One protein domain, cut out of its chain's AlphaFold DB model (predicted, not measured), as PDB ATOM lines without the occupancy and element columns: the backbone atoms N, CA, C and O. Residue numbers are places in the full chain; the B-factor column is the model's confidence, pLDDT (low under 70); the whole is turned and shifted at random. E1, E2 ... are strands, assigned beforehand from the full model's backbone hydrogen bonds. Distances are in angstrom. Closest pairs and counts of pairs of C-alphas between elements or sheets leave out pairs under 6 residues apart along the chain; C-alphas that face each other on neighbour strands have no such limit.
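AT A GLANCE: This is residues 4 to 73 of the 99 residues of the protein "PEP-CTERM sorting domain-containing protein" of Cytophagaceae bacterium (UniProt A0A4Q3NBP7). Two small sheets stand partly face to face, like an open, incomplete sandwich: the antiparallel three-strand sheet E2 - E1 - E4 makes one wall, and the parallel pair E3 and E5 makes the other. The strands run roughly along the long axis, and the chain crosses between the walls in each of the links E2 to E3, E3 to E4 and E4 to E5. The printed part has 70 residues with no named helix and five named strands, E1 to E5 in order; the class is all strand, though under half of the residues, 29 of 70, are in named elements. The whole is only just compact, close to loose, with a radius of gyration of the C-alphas of 13.1 A, and elongated, spanning 39 by 22 by 14 A.

IN THESE COORDINATES: Start at Asp 4 and pass residues 5 to 12 to find C-alpha 13 at (7.042, -35.842, 37.257). There E1 begins, and it runs through residues 13 to 20 for 22.2 A. Next look at E2, residues 25 to 31, which measures 20.3 A and ends at C-alpha 31, (3.914, -34.915, 34.396). E3 is residues 39 to 42, E4 is residues 50 to 54, and E5 is residues 64 to 68, which ends at C-alpha 68, (-8.436, -43.854, 37.713).

HOW THE PARTS SIT: Begin with E1, the inner strand of the larger sheet. E1 and E2 form a hairpin, antiparallel at 158 degrees; the C-alphas of 31 and 13 face each other at 4.3 A, and N 14 and O 30 are within hydrogen-bond range at 2.8 A. Beside E1 you also find E4, antiparallel at 151 degrees, where C-alphas 20 and 50 face each other at 4.2 A and N 51 and O 19 are 2.8 A apart. E2 and E4 are the edge strands. Now turn to E3 and E5, parallel at 9 degrees: C-alphas 39 and 64 face each other at 4.4 A, and N 65 and O 39 are 2.8 A apart, within hydrogen-bond range. Between the sheets, the closest C-alphas of E2 and E3 are those of Phe 30 and Phe 41, 7.5 A apart. E1 is apart from E3 and from E5, and E2 is apart from E5.

THE WHOLE: The two C-alphas farthest apart are those of Ser 5 and Asn 22, at 39.9 A. The printed part, residues 4 to 73, has no cut. The link E1 to E2 is tight, the other three links are short, and no link is long. The mean pLDDT of the printed part is 89.7, and Gly 8 is the one printed residue under 70.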
ATOM      1  N   ASP A   4      -2.468 -27.279  49.649       72.06
ATOM      2  CA  ASP A   4      -2.062 -26.715  48.355       72.06
ATOM      3  C   ASP A   4      -0.790 -25.860  48.437       72.06
ATOM      4  O   ASP A   4      -0.011 -25.797  47.492       72.06
ATOM      5  N   SER A   5      -0.547 -25.236  49.590       72.31
ATOM      6  CA  SER A   5       0.675 -24.466  49.854       72.31
ATOM      7  C   SER A   5       1.949 -25.316  49.907       72.31
ATOM      8  O   SER A   5       3.047 -24.763  49.834       72.31
ATOM      9  N   LEU A   6       1.813 -26.640  50.041       74.19
ATOM     10  CA  LEU A   6       2.930 -27.578  49.986       74.19
ATOM     11  C   LEU A   6       3.268 -27.969  48.547       74.19
ATOM     12  O   LEU A   6       4.425 -28.289  48.281       74.19
ATOM     13  N   ASP A   7       2.303 -27.926  47.625       75.00
ATOM     14  CA  ASP A   7       2.558 -28.254  46.228       75.00
ATOM     15  C   ASP A   7       3.622 -27.298  45.666       75.00
ATOM     16  O   ASP A   7       3.625 -26.082  45.908       75.00
ATOM     17  N   GLY A   8       4.624 -27.876  45.002       65.81
ATOM     18  CA  GLY A   8       5.746 -27.098  44.493       65.81
ATOM     19  C   GLY A   8       5.284 -26.137  43.400       65.81
ATOM     20  O   GLY A   8       4.517 -26.517  42.522       65.81
ATOM     21  N   GLY A   9       5.833 -24.917  43.370       75.19
ATOM     22  CA  GLY A   9       5.552 -23.902  42.338       75.19
ATOM     23  C   GLY A   9       5.971 -24.266  40.899       75.19
ATOM     24  O   GLY A   9       6.049 -23.384  40.048       75.19
ATOM     25  N   TYR A  10       6.250 -25.541  40.612       81.25
ATOM     26  CA  TYR A  10       6.722 -26.064  39.333       81.25
ATOM     27  C   TYR A  10       6.013 -27.381  38.986       81.25
ATOM     28  O   TYR A  10       5.442 -28.042  39.850       81.25
ATOM     29  N   GLN A  11       6.064 -27.784  37.712       88.81
ATOM     30  CA  GLN A  11       5.564 -29.094  37.287       88.81
ATOM     31  C   GLN A  11       6.395 -30.221  37.910       88.81
ATOM     32  O   GLN A  11       7.621 -30.126  37.989       88.81
ATOM     33  N   VAL A  12       5.726 -31.307  38.290       89.50
ATOM     34  CA  VAL A  12       6.347 -32.479  38.917       89.50
ATOM     35  C   VAL A  12       6.139 -33.689  38.018       89.50
ATOM     36  O   VAL A  12       5.054 -33.873  37.464       89.50
ATOM     37  N   THR A  13       7.173 -34.516  37.868       93.50
ATOM     38  CA  THR A  13       7.042 -35.842  37.257       93.50
ATOM     39  C   THR A  13       6.864 -36.872  38.363       93.50
ATOM     40  O   THR A  13       7.732 -37.031  39.219       93.50
ATOM     41  N   VAL A  14       5.732 -37.566  38.341       94.19
ATOM     42  CA  VAL A  14       5.377 -38.635  39.273       94.19
ATOM     43  C   VAL A  14       5.537 -39.969  38.562       94.19
ATOM     44  O   VAL A  14       4.938 -40.196  37.512       94.19
ATOM     45  N   THR A  15       6.327 -40.867  39.142       97.38
ATOM     46  CA  THR A  15       6.457 -42.243  38.661       97.38
ATOM     47  C   THR A  15       5.499 -43.143  39.430       97.38
ATOM     48  O   THR A  15       5.610 -43.293  40.649       97.38
ATOM     49  N   PHE A  16       4.582 -43.777  38.710       97.69
ATOM     50  CA  PHE A  16       3.727 -44.827  39.246       97.69
ATOM     51  C   PHE A  16       4.357 -46.182  38.963       97.69
ATOM     52  O   PHE A  16       4.669 -46.489  37.817       97.69
ATOM     53  N   THR A  17       4.493 -47.021  39.985       98.31
ATOM     54  CA  THR A  17       4.927 -48.414  39.843       98.31
ATOM     55  C   THR A  17       3.795 -49.344  40.253       98.31
ATOM     56  O   THR A  17       3.292 -49.252  41.373       98.31
ATOM     57  N   GLY A  18       3.407 -50.245  39.355       97.62
ATOM     58  CA  GLY A  18       2.410 -51.280  39.599       97.62
ATOM     59  C   GLY A  18       3.051 -52.647  39.826       97.62
ATOM     60  O   GLY A  18       4.027 -52.983  39.157       97.62
ATOM     61  N   THR A  19       2.487 -53.445  40.731       98.31
ATOM     62  CA  THR A  19       2.784 -54.883  40.855       98.31
ATOM     63  C   THR A  19       1.689 -55.667  40.147       98.31
ATOM     64  O   THR A  19       0.525 -55.585  40.538       98.31
ATOM     65  N   LEU A  20       2.037 -56.421  39.113       96.50
ATOM     66  CA  LEU A  20       1.102 -57.244  38.350       96.50
ATOM     67  C   LEU A  20       0.755 -58.536  39.103       96.50
ATOM     68  O   LEU A  20       1.469 -58.960  40.010       96.50
ATOM     69  N   LEU A  21      -0.341 -59.184  38.711       96.12
ATOM     70  CA  LEU A  21      -0.835 -60.429  39.309       96.12
ATOM     71  C   LEU A  21       0.195 -61.569  39.293       96.12
ATOM     72  O   LEU A  21       0.216 -62.402  40.194       96.12
ATOM     73  N   ASN A  22       1.070 -61.597  38.288       96.62
ATOM     74  CA  ASN A  22       2.161 -62.569  38.169       96.62
ATOM     75  C   ASN A  22       3.402 -62.214  39.021       96.62
ATOM     76  O   ASN A  22       4.418 -62.899  38.927       96.62
ATOM     77  N   GLY A  23       3.347 -61.133  39.804       96.75
ATOM     78  CA  GLY A  23       4.443 -60.637  40.634       96.75
ATOM     79  C   GLY A  23       5.468 -59.755  39.912       96.75
ATOM     80  O   GLY A  23       6.362 -59.227  40.573       96.75
ATOM     81  N   SER A  24       5.370 -59.555  38.591       97.94
ATOM     82  CA  SER A  24       6.246 -58.616  37.883       97.94
ATOM     83  C   SER A  24       5.827 -57.165  38.134       97.94
ATOM     84  O   SER A  24       4.762 -56.894  38.687       97.94
ATOM     85  N   THR A  25       6.667 -56.209  37.735       98.25
ATOM     86  CA  THR A  25       6.363 -54.780  37.889       98.25
ATOM     87  C   THR A  25       6.182 -54.091  36.543       98.25
ATOM     88  O   THR A  25       6.755 -54.502  35.536       98.25
ATOM     89  N   THR A  26       5.362 -53.047  36.543       97.75
ATOM     90  CA  THR A  26       5.142 -52.117  35.429       97.75
ATOM     91  C   THR A  26       5.329 -50.694  35.947       97.75
ATOM     92  O   THR A  26       5.167 -50.449  37.146       97.75
ATOM     93  N   SER A  27       5.694 -49.751  35.084       98.06
ATOM     94  CA  SER A  27       5.908 -48.362  35.490       98.06
ATOM     95  C   SER A  27       5.468 -47.390  34.406       98.06
ATOM     96  O   SER A  27       5.543 -47.698  33.218       98.06
ATOM     97  N   THR A  28       5.013 -46.214  34.823       97.69
ATOM     98  CA  THR A  28       4.710 -45.096  33.928       97.69
ATOM     99  C   THR A  28       4.966 -43.772  34.630       97.69
ATOM    100  O   THR A  28       4.899 -43.678  35.858       97.69
ATOM    101  N   GLU A  29       5.250 -42.744  33.843       96.75
ATOM    102  CA  GLU A  29       5.458 -41.388  34.329       96.75
ATOM    103  C   GLU A  29       4.267 -40.504  33.980       96.75
ATOM    104  O   GLU A  29       3.699 -40.573  32.888       96.75
ATOM    105  N   PHE A  30       3.914 -39.633  34.915       94.62
ATOM    106  CA  PHE A  30       2.925 -38.590  34.728       94.62
ATOM    107  C   PHE A  30       3.540 -37.243  35.077       94.62
ATOM    108  O   PHE A  30       4.051 -37.059  36.179       94.62
ATOM    109  N   ARG A  31       3.465 -36.285  34.154       93.88
ATOM    110  CA  ARG A  31       3.914 -34.915  34.396       93.88
ATOM    111  C   ARG A  31       2.708 -34.026  34.653       93.88
ATOM    112  O   ARG A  31       1.814 -33.970  33.810       93.88
ATOM    113  N   THR A  32       2.686 -33.337  35.792       90.38
ATOM    114  CA  THR A  32       1.575 -32.440  36.130       90.38
ATOM    115  C   THR A  32       1.440 -31.318  35.096       90.38
ATOM    116  O   THR A  32       2.428 -30.841  34.530       90.38
ATOM    117  N   ASN A  33       0.202 -30.902  34.809       83.69
ATOM    118  CA  ASN A  33      -0.079 -29.904  33.773       83.69
ATOM    119  C   ASN A  33       0.357 -28.481  34.176       83.69
ATOM    120  O   ASN A  33       0.798 -27.709  33.326       83.69
ATOM    121  N   SER A  34       0.316 -28.152  35.464       77.62
ATOM    122  CA  SER A  34       0.766 -26.889  36.043       77.62
ATOM    123  C   SER A  34       1.216 -27.097  37.488       77.62
ATOM    124  O   SER A  34       0.960 -28.142  38.091       77.62
ATOM    125  N   ALA A  35       1.878 -26.085  38.046       70.50
ATOM    126  CA  ALA A  35       2.086 -25.997  39.484       70.50
ATOM    127  C   ALA A  35       0.731 -25.872  40.206       70.50
ATOM    128  O   ALA A  35      -0.164 -25.187  39.703       70.50
ATOM    129  N   ASN A  36       0.603 -26.526  41.362       72.06
ATOM    130  CA  ASN A  36      -0.471 -26.344  42.350       72.06
ATOM    131  C   ASN A  36      -1.899 -26.475  41.793       72.06
ATOM    132  O   ASN A  36      -2.766 -25.649  42.075       72.06
ATOM    133  N   ASN A  37      -2.148 -27.498  40.973       80.50
ATOM    134  CA  ASN A  37      -3.473 -27.785  40.427       80.50
ATOM    135  C   ASN A  37      -3.828 -29.261  40.615       80.50
ATOM    136  O   ASN A  37      -2.947 -30.123  40.593       80.50
ATOM    137  N   LEU A  38      -5.120 -29.554  40.747       85.75
ATOM    138  CA  LEU A  38      -5.623 -30.906  40.912       85.75
ATOM    139  C   LEU A  38      -5.518 -31.687  39.595       85.75
ATOM    140  O   LEU A  38      -6.060 -31.295  38.561       85.75
ATOM    141  N   GLN A  39      -4.789 -32.801  39.632       89.81
ATOM    142  CA  GLN A  39      -4.510 -33.615  38.450       89.81
ATOM    143  C   GLN A  39      -5.455 -34.814  38.356       89.81
ATOM    144  O   GLN A  39      -5.779 -35.436  39.363       89.81
ATOM    145  N   THR A  40      -5.842 -35.199  37.141       94.00
ATOM    146  CA  THR A  40      -6.460 -36.507  36.886       94.00
ATOM    147  C   THR A  40      -5.471 -37.391  36.147       94.00
ATOM    148  O   THR A  40      -4.986 -37.017  35.078       94.00
ATOM    149  N   PHE A  41      -5.197 -38.571  36.696       94.81
ATOM    150  CA  PHE A  41      -4.362 -39.577  36.058       94.81
ATOM    151  C   PHE A  41      -5.175 -40.827  35.716       94.81
ATOM    152  O   PHE A  41      -5.924 -41.334  36.547       94.81
ATOM    153  N   ASN A  42      -5.014 -41.325  34.490       95.62
ATOM    154  CA  ASN A  42      -5.652 -42.551  34.020       95.62
ATOM    155  C   ASN A  42      -4.565 -43.572  33.692       95.62
ATOM    156  O   ASN A  42      -3.699 -43.302  32.856       95.62
ATOM    157  N   PHE A  43      -4.617 -44.743  34.324       95.81
ATOM    158  CA  PHE A  43      -3.708 -45.831  33.977       95.81
ATOM    159  C   PHE A  43      -4.013 -46.375  32.577       95.81
ATOM    160  O   PHE A  43      -5.172 -46.543  32.198       95.81
ATOM    161  N   GLY A  44      -2.956 -46.653  31.811       93.50
ATOM    162  CA  GLY A  44      -3.051 -47.356  30.533       93.50
ATOM    163  C   GLY A  44      -3.055 -48.878  30.701       93.50
ATOM    164  O   GLY A  44      -2.896 -49.399  31.803       93.50
ATOM    165  N   THR A  45      -3.150 -49.592  29.581       92.88
ATOM    166  CA  THR A  45      -3.212 -51.068  29.531       92.88
ATOM    167  C   THR A  45      -1.965 -51.769  30.079       92.88
ATOM    168  O   THR A  45      -2.009 -52.941  30.439       92.88
ATOM    169  N   SER A  46      -0.836 -51.066  30.219       93.75
ATOM    170  CA  SER A  46       0.356 -51.613  30.880       93.75
ATOM    171  C   SER A  46       0.156 -51.890  32.376       93.75
ATOM    172  O   SER A  46       1.020 -52.522  32.982       93.75
ATOM    173  N   PHE A  47      -0.954 -51.429  32.962       94.94
ATOM    174  CA  PHE A  47      -1.385 -51.684  34.339       94.94
ATOM    175  C   PHE A  47      -2.569 -52.668  34.419       94.94
ATOM    176  O   PHE A  47      -3.212 -52.777  35.463       94.94
ATOM    177  N   ASP A  48      -2.850 -53.417  33.351       92.62
ATOM    178  CA  ASP A  48      -3.839 -54.496  33.394       92.62
ATOM    179  C   ASP A  48      -3.405 -55.595  34.376       92.62
ATOM    180  O   ASP A  48      -2.234 -55.971  34.447       92.62
ATOM    181  N   ASN A  49      -4.360 -56.147  35.132       91.81
ATOM    182  CA  ASN A  49      -4.110 -57.137  36.191       91.81
ATOM    183  C   ASN A  49      -3.131 -56.656  37.278       91.81
ATOM    184  O   ASN A  49      -2.389 -57.454  37.856       91.81
ATOM    185  N   VAL A  50      -3.113 -55.356  37.570       94.19
ATOM    186  CA  VAL A  50      -2.364 -54.817  38.706       94.19
ATOM    187  C   VAL A  50      -3.024 -55.206  40.036       94.19
ATOM    188  O   VAL A  50      -4.241 -55.168  40.188       94.19
ATOM    189  N   THR A  51      -2.208 -55.580  41.015       95.31
ATOM    190  CA  THR A  51      -2.631 -55.902  42.390       95.31
ATOM    191  C   THR A  51      -2.367 -54.754  43.358       95.31
ATOM    192  O   THR A  51      -3.029 -54.635  44.385       95.31
ATOM    193  N   SER A  52      -1.395 -53.895  43.046       96.19
ATOM    194  CA  SER A  52      -1.069 -52.701  43.822       96.19
ATOM    195  C   SER A  52      -0.392 -51.661  42.944       96.19
ATOM    196  O   SER A  52       0.386 -52.009  42.056       96.19
ATOM    197  N   VAL A  53      -0.652 -50.385  43.221       96.38
ATOM    198  CA  VAL A  53       0.087 -49.265  42.640       96.38
ATOM    199  C   VAL A  53       0.667 -48.420  43.761       96.38
ATOM    200  O   VAL A  53       0.018 -48.198  44.781       96.38
ATOM    201  N   ARG A  54       1.895 -47.946  43.560       96.94
ATOM    202  CA  ARG A  54       2.589 -47.032  44.465       96.94
ATOM    203  C   ARG A  54       3.230 -45.883  43.699       96.94
ATOM    204  O   ARG A  54       3.677 -46.055  42.567       96.94
ATOM    205  N   TRP A  55       3.316 -44.741  44.362       96.38
ATOM    206  CA  TRP A  55       4.103 -43.576  43.971       96.38
ATOM    207  C   TRP A  55       4.596 -42.888  45.248       96.38
ATOM    208  O   TRP A  55       4.147 -43.212  46.352       96.38
ATOM    209  N   THR A  56       5.552 -41.974  45.122       94.81
ATOM    210  CA  THR A  56       6.176 -41.308  46.272       94.81
ATOM    211  C   THR A  56       5.698 -39.868  46.387       94.81
ATOM    212  O   THR A  56       5.872 -39.096  45.452       94.81
ATOM    213  N   GLN A  57       5.182 -39.490  47.561       89.94
ATOM    214  CA  GLN A  57       4.920 -38.096  47.922       89.94
ATOM    215  C   GLN A  57       6.178 -37.485  48.558       89.94
ATOM    216  O   GLN A  57       6.475 -37.731  49.727       89.94
ATOM    217  N   ALA A  58       6.923 -36.693  47.791       88.25
ATOM    218  CA  ALA A  58       8.110 -35.969  48.245       88.25
ATOM    219  C   ALA A  58       8.180 -34.590  47.576       88.25
ATOM    220  O   ALA A  58       7.499 -34.368  46.582       88.25
ATOM    221  N   SER A  59       8.994 -33.678  48.118       85.31
ATOM    222  CA  SER A  59       9.205 -32.357  47.512       85.31
ATOM    223  C   SER A  59       9.868 -32.476  46.125       85.31
ATOM    224  O   SER A  59      10.853 -33.213  46.013       85.31
ATOM    225  N   PRO A  60       9.404 -31.740  45.095       82.00
ATOM    226  CA  PRO A  60       8.223 -30.870  45.098       82.00
ATOM    227  C   PRO A  60       6.920 -31.678  45.205       82.00
ATOM    228  O   PRO A  60       6.693 -32.612  44.436       82.00
ATOM    229  N   TYR A  61       6.074 -31.317  46.175       87.19
ATOM    230  CA  TYR A  61       4.829 -32.038  46.433       87.19
ATOM    231  C   TYR A  61       3.827 -31.834  45.293       87.19
ATOM    232  O   TYR A  61       3.941 -30.896  44.498       87.19
ATOM    233  N   HIS A  62       2.874 -32.755  45.208       88.62
ATOM    234  CA  HIS A  62       1.846 -32.784  44.179       88.62
ATOM    235  C   HIS A  62       0.498 -33.235  44.747       88.62
ATOM    236  O   HIS A  62       0.447 -33.980  45.730       88.62
ATOM    237  N   SER A  63      -0.575 -32.863  44.046       88.94
ATOM    238  CA  SER A  63      -1.948 -33.240  44.370       88.94
ATOM    239  C   SER A  63      -2.658 -33.856  43.164       88.94
ATOM    240  O   SER A  63      -2.547 -33.381  42.032       88.94
ATOM    241  N   PHE A  64      -3.434 -34.905  43.422       90.81
ATOM    242  CA  PHE A  64      -4.338 -35.517  42.452       90.81
ATOM    243  C   PHE A  64      -5.785 -35.310  42.909       90.81
ATOM    244  O   PHE A  64      -6.074 -35.434  44.095       90.81
ATOM    245  N   ASP A  65      -6.675 -35.024  41.961       92.19
ATOM    246  CA  ASP A  65      -8.125 -35.168  42.139       92.19
ATOM    247  C   ASP A  65      -8.499 -36.646  42.012       92.19
ATOM    248  O   ASP A  65      -8.950 -37.288  42.955       92.19
ATOM    249  N   ASN A  66      -8.211 -37.207  40.834       94.44
ATOM    250  CA  ASN A  66      -8.613 -38.551  40.456       94.44
ATOM    251  C   ASN A  66      -7.404 -39.375  40.023       94.44
ATOM    252  O   ASN A  66      -6.575 -38.941  39.218       94.44
ATOM    253  N   ILE A  67      -7.353 -40.606  40.519       94.25
ATOM    254  CA  ILE A  67      -6.436 -41.645  40.067       94.25
ATOM    255  C   ILE A  67      -7.307 -42.814  39.619       94.25
ATOM    256  O   ILE A  67      -7.860 -43.549  40.436       94.25
ATOM    257  N   ASN A  68      -7.462 -42.952  38.308       93.94
ATOM    258  CA  ASN A  68      -8.436 -43.854  37.713       93.94
ATOM    259  C   ASN A  68      -7.765 -45.140  37.246       93.94
ATOM    260  O   ASN A  68      -6.900 -45.118  36.365       93.94
ATOM    261  N   VAL A  69      -8.226 -46.266  37.789       88.44
ATOM    262  CA  VAL A  69      -7.931 -47.603  37.271       88.44
ATOM    263  C   VAL A  69      -9.172 -48.129  36.561       88.44
ATOM    264  O   VAL A  69     -10.283 -48.034  37.082       88.44
ATOM    265  N   THR A  70      -8.993 -48.685  35.366       85.62
ATOM    266  CA  THR A  70     -10.091 -49.361  34.673       85.62
ATOM    267  C   THR A  70     -10.065 -50.827  35.072       85.62
ATOM    268  O   THR A  70      -9.104 -51.531  34.776       85.62
ATOM    269  N   ALA A  71     -11.110 -51.291  35.752       80.69
ATOM    270  CA  ALA A  71     -11.296 -52.701  36.067       80.69
ATOM    271  C   ALA A  71     -12.508 -53.236  35.301       80.69
ATOM    272  O   ALA A  71     -13.577 -52.623  35.317       80.69
ATOM    273  N   GLN A  72     -12.366 -54.403  34.669       77.31
ATOM    274  CA  GLN A  72     -13.537 -55.162  34.243       77.31
ATOM    275  C   GLN A  72     -14.208 -55.741  35.486       77.31
ATOM    276  O   GLN A  72     -13.771 -56.749  36.038       77.31
ATOM    277  N   VAL A  73     -15.271 -55.083  35.936       79.50
ATOM    278  CA  VAL A  73     -16.166 -55.624  36.955       79.50
ATOM    279  C   VAL A  73     -17.210 -56.464  36.222       79.50
ATOM    280  O   VAL A  73     -17.912 -55.911  35.373       79.50
TER     281      VAL A  73